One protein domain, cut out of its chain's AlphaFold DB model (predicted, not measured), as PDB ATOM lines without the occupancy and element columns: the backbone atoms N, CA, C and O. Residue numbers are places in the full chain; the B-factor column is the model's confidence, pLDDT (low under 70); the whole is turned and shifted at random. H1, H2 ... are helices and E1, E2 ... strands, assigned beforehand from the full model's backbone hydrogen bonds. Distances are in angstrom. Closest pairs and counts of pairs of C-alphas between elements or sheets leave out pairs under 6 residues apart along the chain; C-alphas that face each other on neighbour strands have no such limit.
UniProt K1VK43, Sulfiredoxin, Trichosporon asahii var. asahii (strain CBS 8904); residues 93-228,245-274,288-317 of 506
ATOM      1  N   ARG A  93     140.781 190.561 152.916       70.69
ATOM      2  CA  ARG A  93     140.001 189.417 152.436       70.69
ATOM      3  C   ARG A  93     138.717 189.834 151.712       70.69
ATOM      4  O   ARG A  93     138.357 189.198 150.724       70.69
ATOM      5  N   ALA A  94     138.078 190.930 152.124       65.25
ATOM      6  CA  ALA A  94     136.941 191.516 151.410       65.25
ATOM      7  C   ALA A  94     137.338 192.062 150.022       65.25
ATOM      8  O   ALA A  94     136.655 191.784 149.037       65.25
ATOM      9  N   GLY A  95     138.474 192.763 149.915       70.94
ATOM     10  CA  GLY A  95     138.991 193.243 148.623       70.94
ATOM     11  C   GLY A  95     139.370 192.105 147.662       70.94
ATOM     12  O   GLY A  95     139.125 192.179 146.455       70.94
ATOM     13  N   LEU A  96     139.904 191.004 148.201       77.88
ATOM     14  CA  LEU A  96     140.137 189.780 147.429       77.88
ATOM     15  C   LEU A  96     138.834 189.122 146.982       77.88
ATOM     16  O   LEU A  96     138.745 188.680 145.844       77.88
ATOM     17  N   MET A  97     137.817 189.082 147.848       71.94
ATOM     18  CA  MET A  97     136.513 188.512 147.512       71.94
ATOM     19  C   MET A  97     135.909 189.177 146.279       71.94
ATOM     20  O   MET A  97     135.488 188.473 145.364       71.94
ATOM     21  N   GLN A  98     135.922 190.508 146.218       72.06
ATOM     22  CA  GLN A  98     135.396 191.234 145.066       72.06
ATOM     23  C   GLN A  98     136.204 190.948 143.791       72.06
ATOM     24  O   GLN A  98     135.638 190.511 142.791       72.06
ATOM     25  N   SER A  99     137.526 191.128 143.839       83.25
ATOM     26  CA  SER A  99     138.376 190.989 142.647       83.25
ATOM     27  C   SER A  99     138.438 189.555 142.101       83.25
ATOM     28  O   SER A  99     138.413 189.358 140.888       83.25
ATOM     29  N   GLU A 100     138.458 188.534 142.963       85.62
ATOM     30  CA  GLU A 100     138.421 187.125 142.540       85.62
ATOM     31  C   GLU A 100     137.038 186.721 142.008       85.62
ATOM     32  O   GLU A 100     136.955 185.926 141.070       85.62
ATOM     33  N   THR A 101     135.955 187.293 142.554       82.50
ATOM     34  CA  THR A 101     134.600 187.088 142.019       82.50
ATOM     35  C   THR A 101     134.503 187.657 140.608       82.50
ATOM     36  O   THR A 101     134.133 186.922 139.697       82.50
ATOM     37  N   GLU A 102     134.916 188.910 140.395       81.88
ATOM     38  CA  GLU A 102     134.963 189.544 139.068       81.88
ATOM     39  C   GLU A 102     135.847 188.750 138.090       81.88
ATOM     40  O   GLU A 102     135.456 188.496 136.951       81.88
ATOM     41  N   ALA A 103     137.009 188.271 138.544       88.38
ATOM     42  CA  ALA A 103     137.889 187.440 137.729       88.38
ATOM     43  C   ALA A 103     137.250 186.098 137.329       88.38
ATOM     44  O   ALA A 103     137.562 185.581 136.254       88.38
ATOM     45  N   SER A 104     136.367 185.529 138.158       87.38
ATOM     46  CA  SER A 104     135.709 184.243 137.874       87.38
ATOM     47  C   SER A 104     134.688 184.302 136.733       87.38
ATOM     48  O   SER A 104     134.371 183.269 136.150       87.38
ATOM     49  N   TRP A 105     134.252 185.506 136.345       88.50
ATOM     50  CA  TRP A 105     133.378 185.740 135.188       88.50
ATOM     51  C   TRP A 105     134.108 185.707 133.840       88.50
ATOM     52  O   TRP A 105     133.499 185.907 132.791       88.50
ATOM     53  N   GLN A 106     135.417 185.455 133.834       91.38
ATOM     54  CA  GLN A 106     136.209 185.385 132.612       91.38
ATOM     55  C   GLN A 106     136.617 183.937 132.328       91.38
ATOM     56  O   GLN A 106     137.389 183.344 133.080       91.38
ATOM     57  N   THR A 107     136.180 183.376 131.195       92.69
ATOM     58  CA  THR A 107     136.490 181.987 130.804       92.69
ATOM     59  C   THR A 107     137.990 181.695 130.804       92.69
ATOM     60  O   THR A 107     138.405 180.634 131.259       92.69
ATOM     61  N   VAL A 108     138.820 182.645 130.356       94.75
ATOM     62  CA  VAL A 108     140.288 182.493 130.342       94.75
ATOM     63  C   VAL A 108     140.856 182.210 131.733       94.75
ATOM     64  O   VAL A 108     141.733 181.367 131.880       94.75
ATOM     65  N   ASN A 109     140.293 182.831 132.770       96.69
ATOM     66  CA  ASN A 109     140.727 182.638 134.148       96.69
ATOM     67  C   ASN A 109     140.344 181.251 134.673       96.69
ATOM     68  O   ASN A 109     141.138 180.603 135.351       96.69
ATOM     69  N   LEU A 110     139.151 180.770 134.323       94.75
ATOM     70  CA  LEU A 110     138.719 179.412 134.656       94.75
ATOM     71  C   LEU A 110     139.598 178.370 133.942       94.75
ATOM     72  O   LEU A 110     140.042 177.407 134.562       94.75
ATOM     73  N   GLN A 111     139.923 178.595 132.665       95.25
ATOM     74  CA  GLN A 111     140.827 177.733 131.894       95.25
ATOM     75  C   GLN A 111     142.246 177.712 132.481       95.25
ATOM     76  O   GLN A 111     142.843 176.645 132.633       95.25
ATOM     77  N   ASP A 112     142.786 178.875 132.847       97.44
ATOM     78  CA  ASP A 112     144.114 178.975 133.452       97.44
ATOM     79  C   ASP A 112     144.179 178.278 134.819       97.44
ATOM     80  O   ASP A 112     145.215 177.703 135.162       97.44
ATOM     81  N   GLU A 113     143.091 178.264 135.594       96.50
ATOM     82  CA  GLU A 113     143.020 177.472 136.826       96.50
ATOM     83  C   GLU A 113     143.042 175.963 136.540       96.50
ATOM     84  O   GLU A 113     143.795 175.222 137.185       96.50
ATOM     85  N   LEU A 114     142.249 175.493 135.567       95.31
ATOM     86  CA  LEU A 114     142.205 174.078 135.178       95.31
ATOM     87  C   LEU A 114     143.581 173.584 134.704       95.31
ATOM     88  O   LEU A 114     144.005 172.492 135.083       95.31
ATOM     89  N   LEU A 115     144.312 174.429 133.970       96.00
ATOM     90  CA  LEU A 115     145.687 174.193 133.510       96.00
ATOM     91  C   LEU A 115     146.758 174.414 134.592       96.00
ATOM     92  O   LEU A 115     147.942 174.239 134.322       96.00
ATOM     93  N   GLY A 116     146.377 174.816 135.806       96.81
ATOM     94  CA  GLY A 116     147.301 175.019 136.924       96.81
ATOM     95  C   GLY A 116     148.200 176.246 136.829       96.81
ATOM     96  O   GLY A 116     149.189 176.336 137.553       96.81
ATOM     97  N   LYS A 117     147.862 177.205 135.966       97.69
ATOM     98  CA  LYS A 117     148.586 178.475 135.805       97.69
ATOM     99  C   LYS A 117     148.180 179.524 136.838       97.69
ATOM    100  O   LYS A 117     148.913 180.485 137.057       97.69
ATOM    101  N   ARG A 118     147.023 179.345 137.480       95.31
ATOM    102  CA  ARG A 118     146.538 180.186 138.581       95.31
ATOM    103  C   ARG A 118     145.775 179.379 139.627       95.31
ATOM    104  O   ARG A 118     145.412 178.229 139.400       95.31
ATOM    105  N   ILE A 119     145.496 180.029 140.752       95.00
ATOM    106  CA  ILE A 119     144.482 179.622 141.731       95.00
ATOM    107  C   ILE A 119     143.533 180.803 141.949       95.00
ATOM    108  O   ILE A 119     143.959 181.951 141.812       95.00
ATOM    109  N   PHE A 120     142.280 180.543 142.313       88.75
ATOM    110  CA  PHE A 120     141.459 181.559 142.973       88.75
ATOM    111  C   PHE A 120     141.771 181.552 144.464       88.75
ATOM    112  O   PHE A 120     141.910 180.480 145.045       88.75
ATOM    113  N   ARG A 121     141.888 182.726 145.094       86.56
ATOM    114  CA  ARG A 121     142.220 182.849 146.534       86.56
ATOM    115  C   ARG A 121     140.995 182.846 147.451       86.56
ATOM    116  O   ARG A 121     141.112 182.816 148.679       86.56
ATOM    117  N   VAL A 122     139.815 182.858 146.850       77.88
ATOM    118  CA  VAL A 122     138.519 182.889 147.522       77.88
ATOM    119  C   VAL A 122     137.836 181.549 147.282       77.88
ATOM    120  O   VAL A 122     137.877 181.001 146.183       77.88
ATOM    121  N   ALA A 123     137.248 180.985 148.336       73.25
ATOM    122  CA  ALA A 123     136.492 179.749 148.202       73.25
ATOM    123  C   ALA A 123     135.223 180.019 147.384       73.25
ATOM    124  O   ALA A 123     134.584 181.056 147.547       73.25
ATOM    125  N   GLY A 124     134.852 179.076 146.524       74.50
ATOM    126  CA  GLY A 124     133.571 179.120 145.835       74.50
ATOM    127  C   GLY A 124     133.515 179.931 144.528       74.50
ATOM    128  O   GLY A 124     132.439 180.127 143.956       74.50
ATOM    129  N   VAL A 125     134.659 180.405 144.034       82.06
ATOM    130  CA  VAL A 125     134.739 181.115 142.742       82.06
ATOM    131  C   VAL A 125     135.492 180.332 141.661       82.06
ATOM    132  O   VAL A 125     135.601 180.793 140.530       82.06
ATOM    133  N   ASN A 126     135.985 179.134 141.991       88.75
ATOM    134  CA  ASN A 126     136.787 178.314 141.087       88.75
ATOM    135  C   ASN A 126     135.960 177.629 139.982       88.75
ATOM    136  O   ASN A 126     134.737 177.497 140.079       88.75
ATOM    137  N   ALA A 127     136.643 177.133 138.947       89.56
ATOM    138  CA  ALA A 127     136.048 176.474 137.780       89.56
ATOM    139  C   ALA A 127     135.216 175.223 138.121       89.56
ATOM    140  O   ALA A 127     134.302 174.847 137.384       89.56
ATOM    141  N   LEU A 128     135.501 174.573 139.249       88.56
ATOM    142  CA  LEU A 128     134.788 173.377 139.696       88.56
ATOM    143  C   LEU A 128     133.657 173.688 140.683       88.56
ATOM    144  O   LEU A 128     132.876 172.796 141.002       88.56
ATOM    145  N   THR A 129     133.527 174.936 141.136       84.44
ATOM    146  CA  THR A 129     132.522 175.308 142.127       84.44
ATOM    147  C   THR A 129     131.130 175.306 141.509       84.44
ATOM    148  O   THR A 129     130.902 175.908 140.456       84.44
ATOM    149  N   TYR A 130     130.178 174.720 142.232       78.00
ATOM    150  CA  TYR A 130     128.755 174.869 141.959       78.00
ATOM    151  C   TYR A 130     128.194 176.174 142.540       78.00
ATOM    152  O   TYR A 130     128.432 176.501 143.705       78.00
ATOM    153  N   THR A 131     127.414 176.894 141.740       75.06
ATOM    154  CA  THR A 131     126.714 178.118 142.148       75.06
ATOM    155  C   THR A 131     125.241 178.044 141.740       75.06
ATOM    156  O   THR A 131     124.942 177.496 140.682       75.06
ATOM    157  N   PRO A 132     124.306 178.577 142.549       67.25
ATOM    158  CA  PRO A 132     122.907 178.707 142.139       67.25
ATOM    159  C   PRO A 132     122.698 179.765 141.040       67.25
ATOM    160  O   PRO A 132     121.620 179.837 140.456       67.25
ATOM    161  N   GLU A 133     123.701 180.600 140.762       75.06
ATOM    162  CA  GLU A 133     123.667 181.582 139.679       75.06
ATOM    163  C   GLU A 133     123.846 180.888 138.323       75.06
ATOM    164  O   GLU A 133     124.957 180.510 137.946       75.06
ATOM    165  N   GLN A 134     122.737 180.700 137.601       80.50
ATOM    166  CA  GLN A 134     122.681 179.885 136.382       80.50
ATOM    167  C   GLN A 134     123.705 180.308 135.323       80.50
ATOM    168  O   GLN A 134     124.377 179.448 134.758       80.50
ATOM    169  N   GLU A 135     123.866 181.610 135.078       83.56
ATOM    170  CA  GLU A 135     124.818 182.122 134.082       83.56
ATOM    171  C   GLU A 135     126.266 181.752 134.437       83.56
ATOM    172  O   GLU A 135     127.023 181.266 133.591       83.56
ATOM    173  N   LEU A 136     126.645 181.909 135.707       82.00
ATOM    174  CA  LEU A 136     127.991 181.603 136.177       82.00
ATOM    175  C   LEU A 136     128.255 180.090 136.232       82.00
ATOM    176  O   LEU A 136     129.361 179.650 135.905       82.00
ATOM    177  N   ASP A 137     127.268 179.268 136.601       82.38
ATOM    178  CA  ASP A 137     127.429 177.808 136.550       82.38
ATOM    179  C   ASP A 137     127.534 177.299 135.104       82.38
ATOM    180  O   ASP A 137     128.387 176.456 134.815       82.38
ATOM    181  N   GLN A 138     126.764 177.868 134.169       87.19
ATOM    182  CA  GLN A 138     126.896 177.583 132.736       87.19
ATOM    183  C   GLN A 138     128.279 177.971 132.204       87.19
ATOM    184  O   GLN A 138     128.885 177.190 131.469       87.19
ATOM    185  N   LEU A 139     128.820 179.122 132.617       89.25
ATOM    186  CA  LEU A 139     130.174 179.550 132.258       89.25
ATOM    187  C   LEU A 139     131.234 178.545 132.738       89.25
ATOM    188  O   LEU A 139     132.117 178.147 131.974       89.25
ATOM    189  N   ARG A 140     131.130 178.088 133.990       89.50
ATOM    190  CA  ARG A 140     132.037 177.086 134.578       89.50
ATOM    191  C   ARG A 140     131.909 175.725 133.901       89.50
ATOM    192  O   ARG A 140     132.921 175.088 133.603       89.50
ATOM    193  N   LYS A 141     130.679 175.300 133.600       90.75
ATOM    194  CA  LYS A 141     130.395 174.084 132.830       90.75
ATOM    195  C   LYS A 141     131.021 174.161 131.437       90.75
ATOM    196  O   LYS A 141     131.688 173.216 131.024       90.75
ATOM    197  N   ALA A 142     130.861 175.284 130.740       90.00
ATOM    198  CA  ALA A 142     131.446 175.504 129.421       90.00
ATOM    199  C   ALA A 142     132.980 175.474 129.467       90.00
ATOM    200  O   ALA A 142     133.592 174.798 128.643       90.00
ATOM    201  N   ALA A 143     133.600 176.119 130.462       92.56
ATOM    202  CA  ALA A 143     135.051 176.080 130.646       92.56
ATOM    203  C   ALA A 143     135.565 174.639 130.847       92.56
ATOM    204  O   ALA A 143     136.543 174.230 130.221       92.56
ATOM    205  N   TRP A 144     134.873 173.840 131.663       93.31
ATOM    206  CA  TRP A 144     135.204 172.428 131.868       93.31
ATOM    207  C   TRP A 144     135.057 171.586 130.592       93.31
ATOM    208  O   TRP A 144     135.974 170.855 130.221       93.31
ATOM    209  N   VAL A 145     133.930 171.712 129.885       90.12
ATOM    210  CA  VAL A 145     133.680 170.973 128.636       90.12
ATOM    211  C   VAL A 145     134.698 171.356 127.562       90.12
ATOM    212  O   VAL A 145     135.208 170.490 126.857       90.12
ATOM    213  N   GLU A 146     135.049 172.636 127.458       90.94
ATOM    214  CA  GLU A 146     136.081 173.105 126.538       90.94
ATOM    215  C   GLU A 146     137.470 172.567 126.906       90.94
ATOM    216  O   GLU A 146     138.211 172.140 126.016       90.94
ATOM    217  N   TYR A 147     137.818 172.536 128.197       92.44
ATOM    218  CA  TYR A 147     139.055 171.915 128.671       92.44
ATOM    219  C   TYR A 147     139.127 170.447 128.232       92.44
ATOM    220  O   TYR A 147     140.138 170.024 127.670       92.44
ATOM    221  N   LEU A 148     138.046 169.684 128.417       90.00
ATOM    222  CA  LEU A 148     137.969 168.289 127.980       90.00
ATOM    223  C   LEU A 148     138.017 168.148 126.458       90.00
ATOM    224  O   LEU A 148     138.684 167.254 125.951       90.00
ATOM    225  N   HIS A 149     137.345 169.022 125.712       89.19
ATOM    226  CA  HIS A 149     137.350 168.974 124.253       89.19
ATOM    227  C   HIS A 149     138.752 169.219 123.677       89.19
ATOM    228  O   HIS A 149     139.175 168.516 122.764       89.19
ATOM    229  N   ARG A 150     139.494 170.186 124.235       89.88
ATOM    230  CA  ARG A 150     140.851 170.526 123.782       89.88
ATOM    231  C   ARG A 150     141.891 169.482 124.183       89.88
ATOM    232  O   ARG A 150     142.828 169.245 123.427       89.88
ATOM    233  N   ASN A 151     141.744 168.894 125.368       87.88
ATOM    234  CA  ASN A 151     142.786 168.067 125.974       87.88
ATOM    235  C   ASN A 151     142.458 166.566 125.993       87.88
ATOM    236  O   ASN A 151     143.341 165.755 126.264       87.88
ATOM    237  N   GLY A 152     141.217 166.184 125.697       81.88
ATOM    238  CA  GLY A 152     140.736 164.808 125.777       81.88
ATOM    239  C   GLY A 152     140.773 164.249 127.201       81.88
ATOM    240  O   GLY A 152     140.704 164.981 128.187       81.88
ATOM    241  N   GLU A 153     140.921 162.928 127.296       84.19
ATOM    242  CA  GLU A 153     141.049 162.180 128.554       84.19
ATOM    243  C   GLU A 153     142.506 162.150 129.071       84.19
ATOM    244  O   GLU A 153     142.983 161.146 129.598       84.19
ATOM    245  N   ASN A 154     143.251 163.244 128.874       87.81
ATOM    246  CA  ASN A 154     144.684 163.326 129.166       87.81
ATOM    247  C   ASN A 154     144.953 163.522 130.670       87.81
ATOM    248  O   ASN A 154     145.204 164.628 131.152       87.81
ATOM    249  N   GLU A 155     144.916 162.414 131.412       87.38
ATOM    250  CA  GLU A 155     145.221 162.353 132.848       87.38
ATOM    251  C   GLU A 155     146.600 162.955 133.217       87.38
ATOM    252  O   GLU A 155     146.671 163.696 134.206       87.38
ATOM    253  N   PRO A 156     147.690 162.739 132.445       91.38
ATOM    254  CA  PRO A 156     148.960 163.426 132.687       91.38
ATOM    255  C   PRO A 156     148.860 164.956 132.675       91.38
ATOM    256  O   PRO A 156     149.436 165.605 133.548       91.38
ATOM    257  N   LEU A 157     148.103 165.538 131.738       92.50
ATOM    258  CA  LEU A 157     147.919 166.991 131.674       92.50
ATOM    259  C   LEU A 157     147.095 167.513 132.856       92.50
ATOM    260  O   LEU A 157     147.423 168.549 133.436       92.50
ATOM    261  N   TRP A 158     146.047 166.789 133.261       93.56
ATOM    262  CA  TRP A 158     145.311 167.128 134.483       93.56
ATOM    263  C   TRP A 158     146.231 167.118 135.711       93.56
ATOM    264  O   TRP A 158     146.198 168.028 136.545       93.56
ATOM    265  N   THR A 159     147.093 166.106 135.798       94.38
ATOM    266  CA  THR A 159     148.079 165.959 136.871       94.38
ATOM    267  C   THR A 159     149.071 167.124 136.893       94.38
ATOM    268  O   THR A 159     149.383 167.654 137.961       94.38
ATOM    269  N   GLU A 160     149.542 167.572 135.728       95.56
ATOM    270  CA  GLU A 160     150.374 168.773 135.605       95.56
ATOM    271  C   GLU A 160     149.647 170.021 136.127       95.56
ATOM    272  O   GLU A 160     150.214 170.771 136.923       95.56
ATOM    273  N   GLY A 161     148.365 170.190 135.790       96.38
ATOM    274  CA  GLY A 161     147.538 171.270 136.327       96.38
ATOM    275  C   GLY A 161     147.410 171.228 137.857       96.38
ATOM    276  O   GLY A 161     147.543 172.254 138.529       96.38
ATOM    277  N   CYS A 162     147.228 170.038 138.439       96.62
ATOM    278  CA  CYS A 162     147.204 169.852 139.896       96.62
ATOM    279  C   CYS A 162     148.526 170.286 140.549       96.62
ATOM    280  O   CYS A 162     148.522 171.002 141.557       96.62
ATOM    281  N   ARG A 163     149.663 169.900 139.955       96.56
ATOM    282  CA  ARG A 163     150.998 170.317 140.410       96.56
ATOM    283  C   ARG A 163     151.209 171.821 140.279       96.56
ATOM    284  O   ARG A 163     151.763 172.426 141.195       96.56
ATOM    285  N   GLY A 164     150.738 172.431 139.193       97.69
ATOM    286  CA  GLY A 164     150.785 173.879 138.987       97.69
ATOM    287  C   GLY A 164     150.066 174.638 140.105       97.69
ATOM    288  O   GLY A 164     150.671 175.476 140.779       97.69
ATOM    289  N   ARG A 165     148.817 174.254 140.417       97.25
ATOM    290  CA  ARG A 165     148.069 174.826 141.555       97.25
ATOM    291  C   ARG A 165     148.801 174.616 142.882       97.25
ATOM    292  O   ARG A 165     148.922 175.550 143.673       97.25
ATOM    293  N   ALA A 166     149.331 173.414 143.118       94.94
ATOM    294  CA  ALA A 166     150.107 173.098 144.316       94.94
ATOM    295  C   ALA A 166     151.363 173.968 144.471       94.94
ATOM    296  O   ALA A 166     151.645 174.441 145.573       94.94
ATOM    297  N   ALA A 167     152.088 174.229 143.384       95.38
ATOM    298  CA  ALA A 167     153.267 175.087 143.394       95.38
ATOM    299  C   ALA A 167     152.914 176.540 143.751       95.38
ATOM    300  O   ALA A 167     153.604 177.157 144.569       95.38
ATOM    301  N   ILE A 168     151.810 177.065 143.206       95.69
ATOM    302  CA  ILE A 168     151.314 178.419 143.504       95.69
ATOM    303  C   ILE A 168     150.874 178.534 144.971       95.69
ATOM    304  O   ILE A 168     151.200 179.516 145.644       95.69
ATOM    305  N   MET A 169     150.180 177.522 145.498       92.38
ATOM    306  CA  MET A 169     149.792 177.479 146.912       92.38
ATOM    307  C   MET A 169     151.015 177.411 147.834       92.38
ATOM    308  O   MET A 169     151.088 178.143 148.819       92.38
ATOM    309  N   ALA A 170     152.013 176.593 147.492       88.81
ATOM    310  CA  ALA A 170     153.255 176.501 148.253       88.81
ATOM    311  C   ALA A 170     154.056 177.816 148.234       88.81
ATOM    312  O   ALA A 170     154.657 178.179 149.242       88.81
ATOM    313  N   ALA A 171     154.065 178.539 147.109       88.62
ATOM    314  CA  ALA A 171     154.662 179.871 147.023       88.62
ATOM    315  C   ALA A 171     153.917 180.885 147.902       88.62
ATOM    316  O   ALA A 171     154.558 181.564 148.702       88.62
ATOM    317  N   SER A 172     152.581 180.881 147.842       86.94
ATOM    318  CA  SER A 172     151.723 181.754 148.658       86.94
ATOM    319  C   SER A 172     151.937 181.531 150.163       86.94
ATOM    320  O   SER A 172     152.022 182.470 150.947       86.94
ATOM    321  N   GLY A 173     152.119 180.273 150.584       79.88
ATOM    322  CA  GLY A 173     152.449 179.955 151.975       79.88
ATOM    323  C   GLY A 173     153.806 180.504 152.441       79.88
ATOM    324  O   GLY A 173     153.977 180.761 153.631       79.88
ATOM    325  N   ARG A 174     154.769 180.704 151.528       82.50
ATOM    326  CA  ARG A 174     156.101 181.254 151.846       82.50
ATOM    327  C   ARG A 174     156.117 182.777 151.890       82.50
ATOM    328  O   ARG A 174     156.771 183.338 152.764       82.50
ATOM    329  N   ASP A 175     155.441 183.432 150.952       85.00
ATOM    330  CA  ASP A 175     155.394 184.899 150.870       85.00
ATOM    331  C   ASP A 175     154.273 185.522 151.726       85.00
ATOM    332  O   ASP A 175     154.253 186.732 151.949       85.00
ATOM    333  N   GLY A 176     153.383 184.691 152.277       78.69
ATOM    334  CA  GLY A 176     152.265 185.118 153.112       78.69
ATOM    335  C   GLY A 176     151.058 185.609 152.316       78.69
ATOM    336  O   GLY A 176     150.160 186.210 152.912       78.69
ATOM    337  N   SER A 177     151.024 185.372 151.003       83.75
ATOM    338  CA  SER A 177     149.861 185.648 150.169       83.75
ATOM    339  C   SER A 177     148.672 184.783 150.593       83.75
ATOM    340  O   SER A 177     148.847 183.600 150.904       83.75
ATOM    341  N   PRO A 178     147.447 185.326 150.532       83.19
ATOM    342  CA  PRO A 178     146.255 184.595 150.923       83.19
ATOM    343  C   PRO A 178     146.033 183.285 150.177       83.19
ATOM    344  O   PRO A 178     146.181 183.208 148.951       83.19
ATOM    345  N   LEU A 179     145.627 182.270 150.937       85.19
ATOM    346  CA  LEU A 179     145.172 180.978 150.431       85.19
ATOM    347  C   LEU A 179     143.642 180.878 150.542       85.19
ATOM    348  O   LEU A 179     143.020 181.547 151.380       85.19
ATOM    349  N   PRO A 180     143.007 180.009 149.738       84.56
ATOM    350  CA  PRO A 180     141.614 179.659 149.969       84.56
ATOM    351  C   PRO A 180     141.462 178.977 151.328       84.56
ATOM    352  O   PRO A 180     142.264 178.111 151.687       84.56
ATOM    353  N   LEU A 181     140.406 179.345 152.063       80.12
ATOM    354  CA  LEU A 181     140.099 178.758 153.375       80.12
ATOM    355  C   LEU A 181     139.868 177.251 153.285       80.12
ATOM    356  O   LEU A 181     140.217 176.533 154.210       80.12
ATOM    357  N   VAL A 182     139.317 176.782 152.167       84.38
ATOM    358  CA  VAL A 182     139.133 175.368 151.838       84.38
ATOM    359  C   VAL A 182     139.629 175.168 150.411       84.38
ATOM    360  O   VAL A 182     139.284 175.957 149.530       84.38
ATOM    361  N   ARG A 183     140.477 174.160 150.189       90.62
ATOM    362  CA  ARG A 183     141.124 173.917 148.893       90.62
ATOM    363  C   ARG A 183     141.472 172.457 148.664       90.62
ATOM    364  O   ARG A 183     141.665 171.692 149.603       90.62
ATOM    365  N   TRP A 184     141.637 172.112 147.398       93.94
ATOM    366  CA  TRP A 184     142.134 170.817 146.956       93.94
ATOM    367  C   TRP A 184     143.639 170.894 146.713       93.94
ATOM    368  O   TRP A 184     144.096 171.711 145.920       93.94
ATOM    369  N   GLN A 185     144.410 170.066 147.415       93.00
ATOM    370  CA  GLN A 185     145.870 170.073 147.384       93.00
ATOM    371  C   GLN A 185     146.399 168.778 146.768       93.00
ATOM    372  O   GLN A 185     146.101 167.698 147.269       93.00
ATOM    373  N   TRP A 186     147.215 168.883 145.718       95.25
ATOM    374  CA  TRP A 186     147.885 167.728 145.117       95.25
ATOM    375  C   TRP A 186     148.828 167.043 146.111       95.25
ATOM    376  O   TRP A 186     149.606 167.714 146.799       95.25
ATOM    377  N   VAL A 187     148.767 165.714 146.129       90.50
ATOM    378  CA  VAL A 187     149.662 164.800 146.833       90.50
ATOM    379  C   VAL A 187     150.356 163.947 145.779       90.50
ATOM    380  O   VAL A 187     149.694 163.246 145.012       90.50
ATOM    381  N   GLU A 188     151.687 164.016 145.735       87.31
ATOM    382  CA  GLU A 188     152.485 163.174 144.840       87.31
ATOM    383  C   GLU A 188     152.307 161.687 145.149       87.31
ATOM    384  O   GLU A 188     151.862 161.294 146.230       87.31
ATOM    385  N   VAL A 189     152.705 160.846 144.195       83.31
ATOM    386  CA  VAL A 189     152.825 159.407 144.433       83.31
ATOM    387  C   VAL A 189     153.729 159.188 145.644       83.31
ATOM    388  O   VAL A 189     154.839 159.709 145.706       83.31
ATOM    389  N   ASP A 190     153.208 158.464 146.629       74.69
ATOM    390  CA  ASP A 190     153.860 158.213 147.915       74.69
ATOM    391  C   ASP A 190     154.168 159.446 148.785       74.69
ATOM    392  O   ASP A 190     154.860 159.346 149.800       74.69
ATOM    393  N   GLY A 191     153.605 160.604 148.435       74.31
ATOM    394  CA  GLY A 191     153.720 161.829 149.212       74.31
ATOM    395  C   GLY A 191     152.930 161.775 150.526       74.31
ATOM    396  O   GLY A 191     151.879 161.130 150.606       74.31
ATOM    397  N   PRO A 192     153.392 162.479 151.576       79.00
ATOM    398  CA  PRO A 192     152.643 162.577 152.819       79.00
ATOM    399  C   PRO A 192     151.346 163.363 152.607       79.00
ATOM    400  O   PRO A 192     151.289 164.301 151.810       79.00
ATOM    401  N   ILE A 193     150.312 163.030 153.384       79.12
ATOM    402  CA  ILE A 193     149.131 163.893 153.463       79.12
ATOM    403  C   ILE A 193     149.533 165.255 154.059       79.12
ATOM    404  O   ILE A 193     150.234 165.273 155.077       79.12
ATOM    405  N   PRO A 194     149.079 166.381 153.474       81.25
ATOM    406  CA  PRO A 194     149.290 167.708 154.033       81.25
ATOM    407  C   PRO A 194     148.784 167.809 155.473       81.25
ATOM    408  O   PRO A 194     147.726 167.287 155.820       81.25
ATOM    409  N   VAL A 195     149.532 168.521 156.313       76.19
ATOM    410  CA  VAL A 195     149.239 168.660 157.751       76.19
ATOM    411  C   VAL A 195     147.895 169.333 158.045       76.19
ATOM    412  O   VAL A 195     147.354 169.161 159.132       76.19
ATOM    413  N   ASP A 196     147.360 170.086 157.087       78.56
ATOM    414  CA  ASP A 196     146.080 170.786 157.164       78.56
ATOM    415  C   ASP A 196     144.961 170.084 156.373       78.56
ATOM    416  O   ASP A 196     143.946 170.705 156.052       78.56
ATOM    417  N   ALA A 197     145.128 168.800 156.038       80.75
ATOM    418  CA  ALA A 197     144.065 167.996 155.444       80.75
ATOM    419  C   ALA A 197     142.874 167.851 156.405       80.75
ATOM    420  O   ALA A 197     143.044 167.568 157.592       80.75
ATOM    421  N   ILE A 198     141.659 168.011 155.880       80.56
ATOM    422  CA  ILE A 198     140.430 168.064 156.676       80.56
ATOM    423  C   ILE A 198     139.901 166.641 156.920       80.56
ATOM    424  O   ILE A 198     139.555 165.943 155.960       80.56
ATOM    425  N   PRO A 199     139.779 166.189 158.183       77.81
ATOM    426  CA  PRO A 199     139.115 164.931 158.509       77.81
ATOM    427  C   PRO A 199     137.627 165.002 158.150       77.81
ATOM    428  O   PRO A 199     136.903 165.869 158.638       77.81
ATOM    429  N   VAL A 200     137.145 164.072 157.325       74.06
ATOM    430  CA  VAL A 200     135.739 164.054 156.865       74.06
ATOM    431  C   VAL A 200     134.931 162.897 157.447       74.06
ATOM    432  O   VAL A 200     133.698 162.927 157.440       74.06
ATOM    433  N   GLY A 201     135.615 161.893 157.992       68.50
ATOM    434  CA  GLY A 201     134.983 160.721 158.575       68.50
ATOM    435  C   GLY A 201     135.978 159.764 159.216       68.50
ATOM    436  O   GLY A 201     137.139 160.106 159.452       68.50
ATOM    437  N   ASN A 202     135.516 158.551 159.491       69.50
ATOM    438  CA  ASN A 202     136.285 157.499 160.135       69.50
ATOM    439  C   ASN A 202     135.754 156.113 159.754       69.50
ATOM    440  O   ASN A 202     134.555 155.933 159.560       69.50
ATOM    441  N   GLU A 203     136.626 155.109 159.711       63.97
ATOM    442  CA  GLU A 203     136.196 153.710 159.633       63.97
ATOM    443  C   GLU A 203     135.611 153.235 160.969       63.97
ATOM    444  O   GLU A 203     135.769 153.888 162.006       63.97
ATOM    445  N   ALA A 204     134.980 152.057 160.962       52.28
ATOM    446  CA  ALA A 204     134.446 151.414 162.165       52.28
ATOM    447  C   ALA A 204     135.503 151.230 163.270       52.28
ATOM    448  O   ALA A 204     135.205 151.356 164.453       52.28
ATOM    449  N   ALA A 205     136.758 150.988 162.881       54.59
ATOM    450  CA  ALA A 205     137.892 150.867 163.797       54.59
ATOM    451  C   ALA A 205     138.416 152.222 164.328       54.59
ATOM    452  O   ALA A 205     139.407 152.254 165.053       54.59
ATOM    453  N   GLY A 206     137.792 153.345 163.955       60.56
ATOM    454  CA  GLY A 206     138.182 154.695 164.375       60.56
ATOM    455  C   GLY A 206     139.295 155.338 163.540       60.56
ATOM    456  O   GLY A 206     139.678 156.472 163.817       60.56
ATOM    457  N   GLN A 207     139.806 154.656 162.507       64.56
ATOM    458  CA  GLN A 207     140.810 155.222 161.603       64.56
ATOM    459  C   GLN A 207     140.222 156.398 160.819       64.56
ATOM    460  O   GLN A 207     139.168 156.257 160.204       64.56
ATOM    461  N   VAL A 208     140.909 157.542 160.820       71.38
ATOM    462  CA  VAL A 208     140.430 158.776 160.182       71.38
ATOM    463  C   VAL A 208     140.415 158.636 158.658       71.38
ATOM    464  O   VAL A 208     141.327 158.059 158.062       71.38
ATOM    465  N   LEU A 209     139.386 159.199 158.027       74.25
ATOM    466  CA  LEU A 209     139.233 159.300 156.581       74.25
ATOM    467  C   LEU A 209     139.305 160.765 156.134       74.25
ATOM    468  O   LEU A 209     138.695 161.647 156.739       74.25
ATOM    469  N   PHE A 210     140.007 160.986 155.027       83.56
ATOM    470  CA  PHE A 210     140.106 162.247 154.297       83.56
ATOM    471  C   PHE A 210     139.375 162.131 152.959       83.56
ATOM    472  O   PHE A 210     139.351 161.052 152.354       83.56
ATOM    473  N   ALA A 211     138.798 163.239 152.492       86.31
ATOM    474  CA  ALA A 211     138.257 163.337 151.143       86.31
ATOM    475  C   ALA A 211     139.401 163.612 150.168       86.31
ATOM    476  O   ALA A 211     140.198 164.527 150.384       86.31
ATOM    477  N   GLY A 212     139.470 162.830 149.099       91.50
ATOM    478  CA  GLY A 212     140.358 163.110 147.982       91.50
ATOM    479  C   GLY A 212     139.604 163.049 146.661       91.50
ATOM    480  O   GLY A 212     138.480 162.554 146.631       91.50
ATOM    481  N   ARG A 213     140.212 163.510 145.573       93.44
ATOM    482  CA  ARG A 213     139.650 163.402 144.225       93.44
ATOM    483  C   ARG A 213     140.710 163.069 143.187       93.44
ATOM    484  O   ARG A 213     141.885 163.396 143.361       93.44
ATOM    485  N   VAL A 214     140.273 162.414 142.118       91.94
ATOM    486  CA  VAL A 214     141.112 161.956 141.002       91.94
ATOM    487  C   VAL A 214     140.415 162.185 139.674       91.94
ATOM    488  O   VAL A 214     139.186 162.224 139.614       91.94
ATOM    489  N   TYR A 215     141.202 162.302 138.611       91.75
ATOM    490  CA  TYR A 215     140.689 162.349 137.250       91.75
ATOM    491  C   TYR A 215     140.514 160.933 136.701       91.75
ATOM    492  O   TYR A 215     141.453 160.142 136.741       91.75
ATOM    493  N   ILE A 216     139.318 160.598 136.215       85.75
ATOM    494  CA  ILE A 216     139.007 159.303 135.600       85.75
ATOM    495  C   ILE A 216     138.081 159.546 134.409       85.75
ATOM    496  O   ILE A 216     137.007 160.112 134.579       85.75
ATOM    497  N   ASN A 217     138.474 159.091 133.214       85.19
ATOM    498  CA  ASN A 217     137.623 159.065 132.012       85.19
ATOM    499  C   ASN A 217     136.904 160.403 131.720       85.19
ATOM    500  O   ASN A 217     135.692 160.455 131.493       85.19
ATOM    501  N   GLY A 218     137.640 161.515 131.794       86.62
ATOM    502  CA  GLY A 218     137.068 162.835 131.536       86.62
ATOM    503  C   GLY A 218     136.288 163.447 132.699       86.62
ATOM    504  O   GLY A 218     135.675 164.485 132.498       86.62
ATOM    505  N   GLY A 219     136.289 162.845 133.890       89.75
ATOM    506  CA  GLY A 219     135.623 163.363 135.088       89.75
ATOM    507  C   GLY A 219     136.564 163.496 136.285       89.75
ATOM    508  O   GLY A 219     137.607 162.850 136.345       89.75
ATOM    509  N   ILE A 220     136.186 164.326 137.259       92.38
ATOM    510  CA  ILE A 220     136.845 164.450 138.567       92.38
ATOM    511  C   ILE A 220     135.972 163.781 139.618       92.38
ATOM    512  O   ILE A 220     134.892 164.275 139.934       92.38
ATOM    513  N   HIS A 221     136.450 162.686 140.199       88.19
ATOM    514  CA  HIS A 221     135.664 161.854 141.100       88.19
ATOM    515  C   HIS A 221     136.232 161.857 142.513       88.19
ATOM    516  O   HIS A 221     137.432 161.661 142.716       88.19
ATOM    517  N   LEU A 222     135.347 162.038 143.496       88.81
ATOM    518  CA  LEU A 222     135.696 161.951 144.909       88.81
ATOM    519  C   LEU A 222     135.916 160.509 145.361       88.81
ATOM    520  O   LEU A 222     135.206 159.579 144.977       88.81
ATOM    521  N   GLY A 223     136.847 160.365 146.288       84.44
ATOM    522  CA  GLY A 223     137.150 159.139 146.992       84.44
ATOM    523  C   GLY A 223     137.549 159.390 148.440       84.44
ATOM    524  O   GLY A 223     137.505 160.506 148.966       84.44
ATOM    525  N   LYS A 224     137.963 158.306 149.090       83.31
ATOM    526  CA  LYS A 224     138.387 158.271 150.487       83.31
ATOM    527  C   LYS A 224     139.862 157.897 150.589       83.31
ATOM    528  O   LYS A 224     140.324 156.959 149.937       83.31
ATOM    529  N   ARG A 225     140.589 158.584 151.467       80.12
ATOM    530  CA  ARG A 225     141.969 158.254 151.850       80.12
ATOM    531  C   ARG A 225     142.012 158.014 153.363       80.12
ATOM    532  O   ARG A 225     141.627 158.887 154.131       80.12
ATOM    533  N   LYS A 226     142.514 156.859 153.807       73.19
ATOM    534  CA  LYS A 226     142.733 156.538 155.234       73.19
ATOM    535  C   LYS A 226     143.968 157.218 155.828       73.19
ATOM    536  O   LYS A 226     145.005 157.207 155.188       73.19
ATOM    537  N   SER A 227     143.931 157.726 157.059       67.88
ATOM    538  CA  SER A 227     145.132 158.228 157.752       67.88
ATOM    539  C   SER A 227     146.226 157.158 157.860       67.88
ATOM    540  O   SER A 227     145.942 156.035 158.279       67.88
ATOM    541  N   GLN A 228     147.481 157.507 157.564       61.38
ATOM    542  CA  GLN A 228     148.620 156.619 157.807       61.38
ATOM    543  C   GLN A 228     148.954 156.660 159.301       61.38
ATOM    544  O   GLN A 228     149.264 157.719 159.844       61.38
ATOM    545  N   ASN A 245     149.660 154.742 150.568       62.38
ATOM    546  CA  ASN A 245     149.591 156.034 149.869       62.38
ATOM    547  C   ASN A 245     148.611 156.077 148.680       62.38
ATOM    548  O   ASN A 245     148.855 156.750 147.679       62.38
ATOM    549  N   ARG A 246     147.492 155.352 148.763       78.25
ATOM    550  CA  ARG A 246     146.473 155.327 147.701       78.25
ATOM    551  C   ARG A 246     145.158 155.952 148.153       78.25
ATOM    552  O   ARG A 246     144.765 155.828 149.315       78.25
ATOM    553  N   ILE A 247     144.459 156.587 147.220       84.12
ATOM    554  CA  ILE A 247     143.055 156.971 147.384       84.12
ATOM    555  C   ILE A 247     142.160 155.868 146.823       84.12
ATOM    556  O   ILE A 247     142.497 155.253 145.815       84.12
ATOM    557  N   SER A 248     141.028 155.618 147.478       82.75
ATOM    558  CA  SER A 248     140.002 154.681 147.025       82.75
ATOM    559  C   SER A 248     138.783 155.435 146.497       82.75
ATOM    560  O   SER A 248     138.195 156.231 147.229       82.75
ATOM    561  N   VAL A 249     138.409 155.214 145.241       80.31
ATOM    562  CA  VAL A 249     137.386 155.980 144.511       80.31
ATOM    563  C   VAL A 249     136.358 155.012 143.944       80.31
ATOM    564  O   VAL A 249     136.710 153.996 143.349       80.31
ATOM    565  N   SER A 250     135.074 155.307 144.146       69.50
ATOM    566  CA  SER A 250     133.984 154.506 143.581       69.50
ATOM    567  C   SER A 250     133.639 155.042 142.197       69.50
ATOM    568  O   SER A 250     133.059 156.117 142.085       69.50
ATOM    569  N   TRP A 251     134.008 154.309 141.151       67.31
ATOM    570  CA  TRP A 251     133.783 154.714 139.766       67.31
ATOM    571  C   TRP A 251     133.431 153.511 138.886       67.31
ATOM    572  O   TRP A 251     134.023 152.436 139.011       67.31
ATOM    573  N   GLY A 252     132.438 153.675 138.005       59.25
ATOM    574  CA  GLY A 252     131.990 152.610 137.098       59.25
ATOM    575  C   GLY A 252     131.441 151.365 137.811       59.25
ATOM    576  O   GLY A 252     131.572 150.257 137.302       59.25
ATOM    577  N   GLY A 253     130.879 151.522 139.017       56.22
ATOM    578  CA  GLY A 253     130.362 150.408 139.824       56.22
ATOM    579  C   GLY A 253     131.430 149.582 140.555       56.22
ATOM    580  O   GLY A 253     131.089 148.580 141.183       56.22
ATOM    581  N   ALA A 254     132.699 150.000 140.508       54.00
ATOM    582  CA  ALA A 254     133.808 149.369 141.216       54.00
ATOM    583  C   ALA A 254     134.533 150.371 142.126       54.00
ATOM    584  O   ALA A 254     134.580 151.570 141.853       54.00
ATOM    585  N   GLU A 255     135.123 149.870 143.209       67.50
ATOM    586  CA  GLU A 255     136.042 150.646 144.040       67.50
ATOM    587  C   GLU A 255     137.465 150.457 143.500       67.50
ATOM    588  O   GLU A 255     138.013 149.354 143.528       67.50
ATOM    589  N   ARG A 256     138.046 151.533 142.967       73.62
ATOM    590  CA  ARG A 256     139.368 151.559 142.333       73.62
ATOM    591  C   ARG A 256     140.340 152.338 143.204       73.62
ATOM    592  O   ARG A 256     139.957 153.308 143.855       73.62
ATOM    593  N   THR A 257     141.605 151.925 143.219       82.06
ATOM    594  CA  THR A 257     142.647 152.633 143.971       82.06
ATOM    595  C   THR A 257     143.626 153.334 143.043       82.06
ATOM    596  O   THR A 257     144.123 152.731 142.092       82.06
ATOM    597  N   HIS A 258     143.919 154.597 143.348       83.62
ATOM    598  CA  HIS A 258     144.763 155.474 142.537       83.62
ATOM    599  C   HIS A 258     145.928 156.026 143.365       83.62
ATOM    600  O   HIS A 258     145.821 156.203 144.583       83.62
ATOM    601  N   GLN A 259     147.049 156.265 142.690       84.31
ATOM    602  CA  GLN A 259     148.203 157.000 143.209       84.31
ATOM    603  C   GLN A 259     148.203 158.391 142.582       84.31
ATOM    604  O   GLN A 259     147.804 158.519 141.431       84.31
ATOM    605  N   GLY A 260     148.669 159.401 143.317       84.25
ATOM    606  CA  GLY A 260     148.546 160.790 142.881       84.25
ATOM    607  C   GLY A 260     147.090 161.256 142.951       84.25
ATOM    608  O   GLY A 260     146.221 160.772 142.229       84.25
ATOM    609  N   PHE A 261     146.789 162.159 143.873       93.12
ATOM    610  CA  PHE A 261     145.425 162.642 144.077       93.12
ATOM    611  C   PHE A 261     145.439 164.035 144.686       93.12
ATOM    612  O   PHE A 261     146.422 164.447 145.296       93.12
ATOM    613  N   GLU A 262     144.332 164.759 144.562       94.88
ATOM    614  CA  GLU A 262     144.122 165.963 145.363       94.88
ATOM    615  C   GLU A 262     143.391 165.590 146.659       94.88
ATOM    616  O   GLU A 262     142.487 164.757 146.642       94.88
ATOM    617  N   VAL A 263     143.759 166.194 147.787       93.12
ATOM    618  CA  VAL A 263     143.110 166.014 149.096       93.12
ATOM    619  C   VAL A 263     142.535 167.336 149.592       93.12
ATOM    620  O   VAL A 263     143.106 168.397 149.339       93.12
ATOM    621  N   LEU A 264     141.387 167.279 150.265       92.06
ATOM    622  CA  LEU A 264     140.732 168.465 150.807       92.06
ATOM    623  C   LEU A 264     141.494 168.982 152.038       92.06
ATOM    624  O   LEU A 264     141.638 168.267 153.031       92.06
ATOM    625  N   CYS A 265     141.944 170.231 151.974       85.88
ATOM    626  CA  CYS A 265     142.756 170.913 152.980       85.88
ATOM    627  C   CYS A 265     142.153 172.261 153.376       85.88
ATOM    628  O   CYS A 265     141.442 172.888 152.588       85.88
ATOM    629  N   GLY A 266     142.509 172.748 154.565       83.94
ATOM    630  CA  GLY A 266     142.214 174.107 155.005       83.94
ATOM    631  C   GLY A 266     141.581 174.201 156.391       83.94
ATOM    632  O   GLY A 266     141.756 173.332 157.244       83.94
ATOM    633  N   ASP A 267     140.864 175.297 156.619       75.19
ATOM    634  CA  ASP A 267     140.198 175.586 157.881       75.19
ATOM    635  C   ASP A 267     138.871 174.821 157.978       75.19
ATOM    636  O   ASP A 267     137.847 175.203 157.409       75.19
ATOM    637  N   TYR A 268     138.889 173.727 158.739       68.06
ATOM    638  CA  TYR A 268     137.709 172.903 158.985       68.06
ATOM    639  C   TYR A 268     136.569 173.667 159.685       68.06
ATOM    640  O   TYR A 268     135.424 173.231 159.602       68.06
ATOM    641  N   THR A 269     136.848 174.798 160.351       69.25
ATOM    642  CA  THR A 269     135.818 175.621 161.010       69.25
ATOM    643  C   THR A 269     134.934 176.367 160.009       69.25
ATOM    644  O   THR A 269     133.843 176.811 160.360       69.25
ATOM    645  N   CYS A 270     135.367 176.457 158.748       68.50
ATOM    646  CA  CYS A 270     134.597 177.026 157.645       68.50
ATOM    647  C   CYS A 270     133.679 176.002 156.951       68.50
ATOM    648  O   CYS A 270     132.992 176.359 155.996       68.50
ATOM    649  N   ILE A 271     133.663 174.741 157.402       76.44
ATOM    650  CA  ILE A 271     132.849 173.667 156.819       76.44
ATOM    651  C   ILE A 271     131.812 173.189 157.834       76.44
ATOM    652  O   ILE A 271     132.121 172.914 158.991       76.44
ATOM    653  N   GLU A 272     130.577 173.006 157.369       75.31
ATOM    654  CA  GLU A 272     129.504 172.391 158.145       75.31
ATOM    655  C   GLU A 272     128.883 171.225 157.374       75.31
ATOM    656  O   GLU A 272     128.599 171.323 156.181       75.31
ATOM    657  N   TRP A 273     128.635 170.122 158.079       77.88
ATOM    658  CA  TRP A 273     127.920 168.978 157.530       77.88
ATOM    659  C   TRP A 273     126.423 169.142 157.733       77.88
ATOM    660  O   TRP A 273     125.936 169.059 158.860       77.88
ATOM    661  N   ILE A 274     125.695 169.293 156.632       76.88
ATOM    662  CA  ILE A 274     124.244 169.439 156.668       76.88
ATOM    663  C   ILE A 274     123.592 168.106 156.314       76.88
ATOM    664  O   ILE A 274     123.909 167.482 155.301       76.88
ATOM    665  N   LEU A 288     127.929 177.778 150.379       72.31
ATOM    666  CA  LEU A 288     128.300 177.105 149.144       72.31
ATOM    667  C   LEU A 288     128.586 175.635 149.447       72.31
ATOM    668  O   LEU A 288     129.229 175.341 150.462       72.31
ATOM    669  N   PRO A 289     128.099 174.701 148.617       78.56
ATOM    670  CA  PRO A 289     128.481 173.312 148.767       78.56
ATOM    671  C   PRO A 289     129.964 173.155 148.418       78.56
ATOM    672  O   PRO A 289     130.457 173.773 147.477       78.56
ATOM    673  N   VAL A 290     130.665 172.306 149.169       83.81
ATOM    674  CA  VAL A 290     132.056 171.964 148.855       83.81
ATOM    675  C   VAL A 290     132.071 171.111 147.593       83.81
ATOM    676  O   VAL A 290     131.453 170.040 147.540       83.81
ATOM    677  N   GLU A 291     132.774 171.589 146.575       87.31
ATOM    678  CA  GLU A 291     132.895 170.916 145.294       87.31
ATOM    679  C   GLU A 291     133.749 169.658 145.422       87.31
ATOM    680  O   GLU A 291     134.870 169.683 145.922       87.31
ATOM    681  N   GLY A 292     133.210 168.539 144.955       83.94
ATOM    682  CA  GLY A 292     133.904 167.266 144.847       83.94
ATOM    683  C   GLY A 292     134.579 167.048 143.499       83.94
ATOM    684  O   GLY A 292     135.616 166.393 143.422       83.94
ATOM    685  N   GLY A 293     134.000 167.617 142.444       89.19
ATOM    686  CA  GLY A 293     134.471 167.483 141.075       89.19
ATOM    687  C   GLY A 293     133.363 167.759 140.063       89.19
ATOM    688  O   GLY A 293     132.327 168.332 140.401       89.19
ATOM    689  N   ARG A 294     133.581 167.338 138.819       88.38
ATOM    690  CA  ARG A 294     132.596 167.395 137.735       88.38
ATOM    691  C   ARG A 294     132.663 166.112 136.916       88.38
ATOM    692  O   ARG A 294     133.746 165.581 136.688       88.38
ATOM    693  N   GLU A 295     131.508 165.631 136.483       85.88
ATOM    694  CA  GLU A 295     131.392 164.562 135.492       85.88
ATOM    695  C   GLU A 295     131.873 165.047 134.113       85.88
ATOM    696  O   GLU A 295     132.049 166.247 133.873       85.88
ATOM    697  N   ARG A 296     132.046 164.118 133.170       86.12
ATOM    698  CA  ARG A 296     132.459 164.433 131.789       86.12
ATOM    699  C   ARG A 296     131.527 165.420 131.080       86.12
ATOM    700  O   ARG A 296     131.982 166.252 130.305       86.12
ATOM    701  N   ASP A 297     130.229 165.334 131.346       79.94
ATOM    702  CA  ASP A 297     129.209 166.240 130.799       79.94
ATOM    703  C   ASP A 297     129.116 167.584 131.551       79.94
ATOM    704  O   ASP A 297     128.303 168.448 131.214       79.94
ATOM    705  N   GLY A 298     129.955 167.767 132.573       82.50
ATOM    706  CA  GLY A 298     130.026 168.960 133.398       82.50
ATOM    707  C   GLY A 298     129.042 169.008 134.564       82.50
ATOM    708  O   GLY A 298     129.061 170.008 135.286       82.50
ATOM    709  N   ARG A 299     128.229 167.965 134.804       82.50
ATOM    710  CA  ARG A 299     127.411 167.865 136.028       82.50
ATOM    711  C   ARG A 299     128.299 167.922 137.271       82.50
ATOM    712  O   ARG A 299     129.356 167.294 137.325       82.50
ATOM    713  N   GLY A 300     127.877 168.698 138.266       81.00
ATOM    714  CA  GLY A 300     128.630 168.897 139.499       81.00
ATOM    715  C   GLY A 300     128.570 167.674 140.408       81.00
ATOM    716  O   GLY A 300     127.505 167.095 140.623       81.00
ATOM    717  N   ILE A 301     129.715 167.318 140.983       84.00
ATOM    718  CA  ILE A 301     129.834 166.342 142.064       84.00
ATOM    719  C   ILE A 301     130.125 167.126 143.338       84.00
ATOM    720  O   ILE A 301     131.088 167.885 143.397       84.00
ATOM    721  N   LEU A 302     129.306 166.940 144.365       83.06
ATOM    722  CA  LEU A 302     129.421 167.588 145.667       83.06
ATOM    723  C   LEU A 302     130.005 166.622 146.696       83.06
ATOM    724  O   LEU A 302     129.736 165.414 146.660       83.06
ATOM    725  N   ALA A 303     130.769 167.165 147.644       83.44
ATOM    726  CA  ALA A 303     131.258 166.405 148.783       83.44
ATOM    727  C   ALA A 303     130.104 166.021 149.718       83.44
ATOM    728  O   ALA A 303     129.374 166.872 150.226       83.44
ATOM    729  N   ALA A 304     129.959 164.723 149.970       81.94
ATOM    730  CA  ALA A 304     128.978 164.169 150.893       81.94
ATOM    731  C   ALA A 304     129.649 163.190 151.864       81.94
ATOM    732  O   ALA A 304     130.809 162.810 151.701       81.94
ATOM    733  N   ARG A 305     128.911 162.757 152.887       75.75
ATOM    734  CA  ARG A 305     129.312 161.631 153.735       75.75
ATOM    735  C   ARG A 305     128.100 160.824 154.162       75.75
ATOM    736  O   ARG A 305     127.007 161.372 154.298       75.75
ATOM    737  N   ILE A 306     128.312 159.539 154.399       73.06
ATOM    738  CA  ILE A 306     127.278 158.605 154.829       73.06
ATOM    739  C   ILE A 306     127.773 157.762 156.002       73.06
ATOM    740  O   ILE A 306     128.938 157.370 156.062       73.06
ATOM    741  N   GLU A 307     126.873 157.484 156.937       69.31
ATOM    742  CA  GLU A 307     127.092 156.471 157.964       69.31
ATOM    743  C   GLU A 307     126.888 155.088 157.344       69.31
ATOM    744  O   GLU A 307     125.805 154.767 156.855       69.31
ATOM    745  N   TYR A 308     127.936 154.271 157.335       66.56
ATOM    746  CA  TYR A 308     127.899 152.926 156.769       66.56
ATOM    747  C   TYR A 308     128.851 152.003 157.528       66.56
ATOM    748  O   TYR A 308     129.966 152.389 157.866       66.56
ATOM    749  N   GLY A 309     128.415 150.772 157.813       58.69
ATOM    750  CA  GLY A 309     129.271 149.745 158.419       58.69
ATOM    751  C   GLY A 309     129.863 150.111 159.788       58.69
ATOM    752  O   GLY A 309     130.916 149.595 160.139       58.69
ATOM    753  N   GLY A 310     129.225 151.011 160.548       49.47
ATOM    754  CA  GLY A 310     129.735 151.502 161.837       49.47
ATOM    755  C   GLY A 310     130.788 152.614 161.732       49.47
ATOM    756  O   GLY A 310     131.339 153.013 162.755       49.47
ATOM    757  N   GLY A 311     131.061 153.120 160.526       46.59
ATOM    758  CA  GLY A 311     131.910 154.282 160.267       46.59
ATOM    759  C   GLY A 311     131.163 155.410 159.549       46.59
ATOM    760  O   GLY A 311     130.032 155.246 159.089       46.59
ATOM    761  N   VAL A 312     131.821 156.561 159.431       64.56
ATOM    762  CA  VAL A 312     131.381 157.707 158.627       64.56
ATOM    763  C   VAL A 312     132.301 157.797 157.420       64.56
ATOM    764  O   VAL A 312     133.491 158.063 157.564       64.56
ATOM    765  N   HIS A 313     131.767 157.581 156.225       63.25
ATOM    766  CA  HIS A 313     132.553 157.497 154.999       63.25
ATOM    767  C   HIS A 313     132.250 158.682 154.080       63.25
ATOM    768  O   HIS A 313     131.073 158.999 153.891       63.25
ATOM    769  N   PRO A 314     133.265 159.337 153.483       65.50
ATOM    770  CA  PRO A 314     133.010 160.333 152.456       65.50
ATOM    771  C   PRO A 314     132.434 159.665 151.204       65.50
ATOM    772  O   PRO A 314     132.768 158.526 150.874       65.50
ATOM    773  N   GLY A 315     131.560 160.395 150.527       63.94
ATOM    774  CA  GLY A 315     130.859 159.984 149.321       63.94
ATOM    775  C   GLY A 315     130.542 161.184 148.436       63.94
ATOM    776  O   GLY A 315     131.033 162.293 148.660       63.94
ATOM    777  N   THR A 316     129.712 160.951 147.428       65.19
ATOM    778  CA  THR A 316     129.338 161.943 146.417       65.19
ATOM    779  C   THR A 316     127.843 162.227 146.438       65.19
ATOM    780  O   THR A 316     127.038 161.377 146.818       65.19
ATOM    781  N   ASN A 317     127.472 163.424 145.994       57.69
ATOM    782  CA  ASN A 317     126.112 163.756 145.582       57.69
ATOM    783  C   ASN A 317     126.170 164.534 144.260       57.69
ATOM    784  O   ASN A 317     127.047 165.378 144.105       57.69
TER     785      ASN A 317
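AT A GLANCE: This is residues 93 to 228, 245 to 274 and 288 to 317 of the 506 residues of the protein "Sulfiredoxin" of Trichosporon asahii var. asahii (strain CBS 8904) (UniProt K1VK43). A body of strands has its helices gathered at one end: E1 to E7 form a strongly twisted, branched sheet, the smaller sheet E8 E9 E10 packs on E2, E3 and E4, and H4 crosses E1 and E7. H2 packs on H3 and H4, and H1 lies at the far end, touching no helix. The printed part has 196 residues with four named helices followed by ten named strands, and it is mixed in class. Both sheets are antiparallel, the smaller in the order E8 - E9 - E10. The whole is compact, with a radius of gyration of the C-alphas of 16.0 A and spans of 46 by 36 by 32 A.

HOW THE PARTS SIT: H1, residues 93 to 104, is close to but not clearly touching H2, residues 107 to 114; the closest C-alphas, of Ser 104 and Leu 110, are 6.5 A apart. H2 touches H3, residues 134 to 151, with residues 139 to 147 of H3 alone, at a steep tilt of 59 degrees; closest are C-alphas 107 and 143, 6.1 A. H2 touches H4, residues 155 to 175, with residues 158 to 165 of H4 alone; closest are C-alphas 114 and 161, 6.1 A. H4 is on the branched sheet at a height of 8.6 A, over E1, residues 182 to 187, and E7, residues 261 to 266. E1 and E7 are antiparallel, with N 185 and O 263 2.9 A apart, within hydrogen-bond range. E3, residues 208 to 216, has E7 and E2, residues 199 to 202, on one side and E4, residues 219 to 226, on the other; N 213 and O 262, N 209 and O 201 are each 2.8 A apart, N 212 and O 223 3.0 A. E2 E3 E4 is a meander, each strand the antiparallel neighbour of the one before. E5, residues 247 to 251, pairs with E4, N 224 to O 248 2.8 A, and forms a hairpin with E6, residues 254 to 258, N 249 to O 256 2.8 A. E8, E9 and E10, residues 291 to 294, 300 to 308 and 311 to 317, form another meander, with N 301 to O 293 2.9 A and N 304 to O 315 3.0 A. The closest C-alphas of E4 and E8, 220 and 293, are 4.6 A apart. In the four helices every O i to N i+4 pair is within hydrogen-bond range.

IN THESE COORDINATES: H1 begins at C-alpha 93 (140.001, 189.417, 152.436), and E10 ends at C-alpha 317 (126.112, 163.756, 145.582). H4 is 30.6 A long, H3 25.5 A, E3 24.6 A and E9 23.5 A.

THE WHOLE: The C-alphas farthest apart, of Gln 106 and Ala 205, are 46.5 A apart. Cuts leave gaps of 8.0 A between C-alphas 228 and 245 and 11.5 A between 274 and 288. The links H2 to H3 and E1 to E2 are long. Mean pLDDT of the printed part is 81.9; 32 residues are under 70, among them 201 to 207 and 307 to 317.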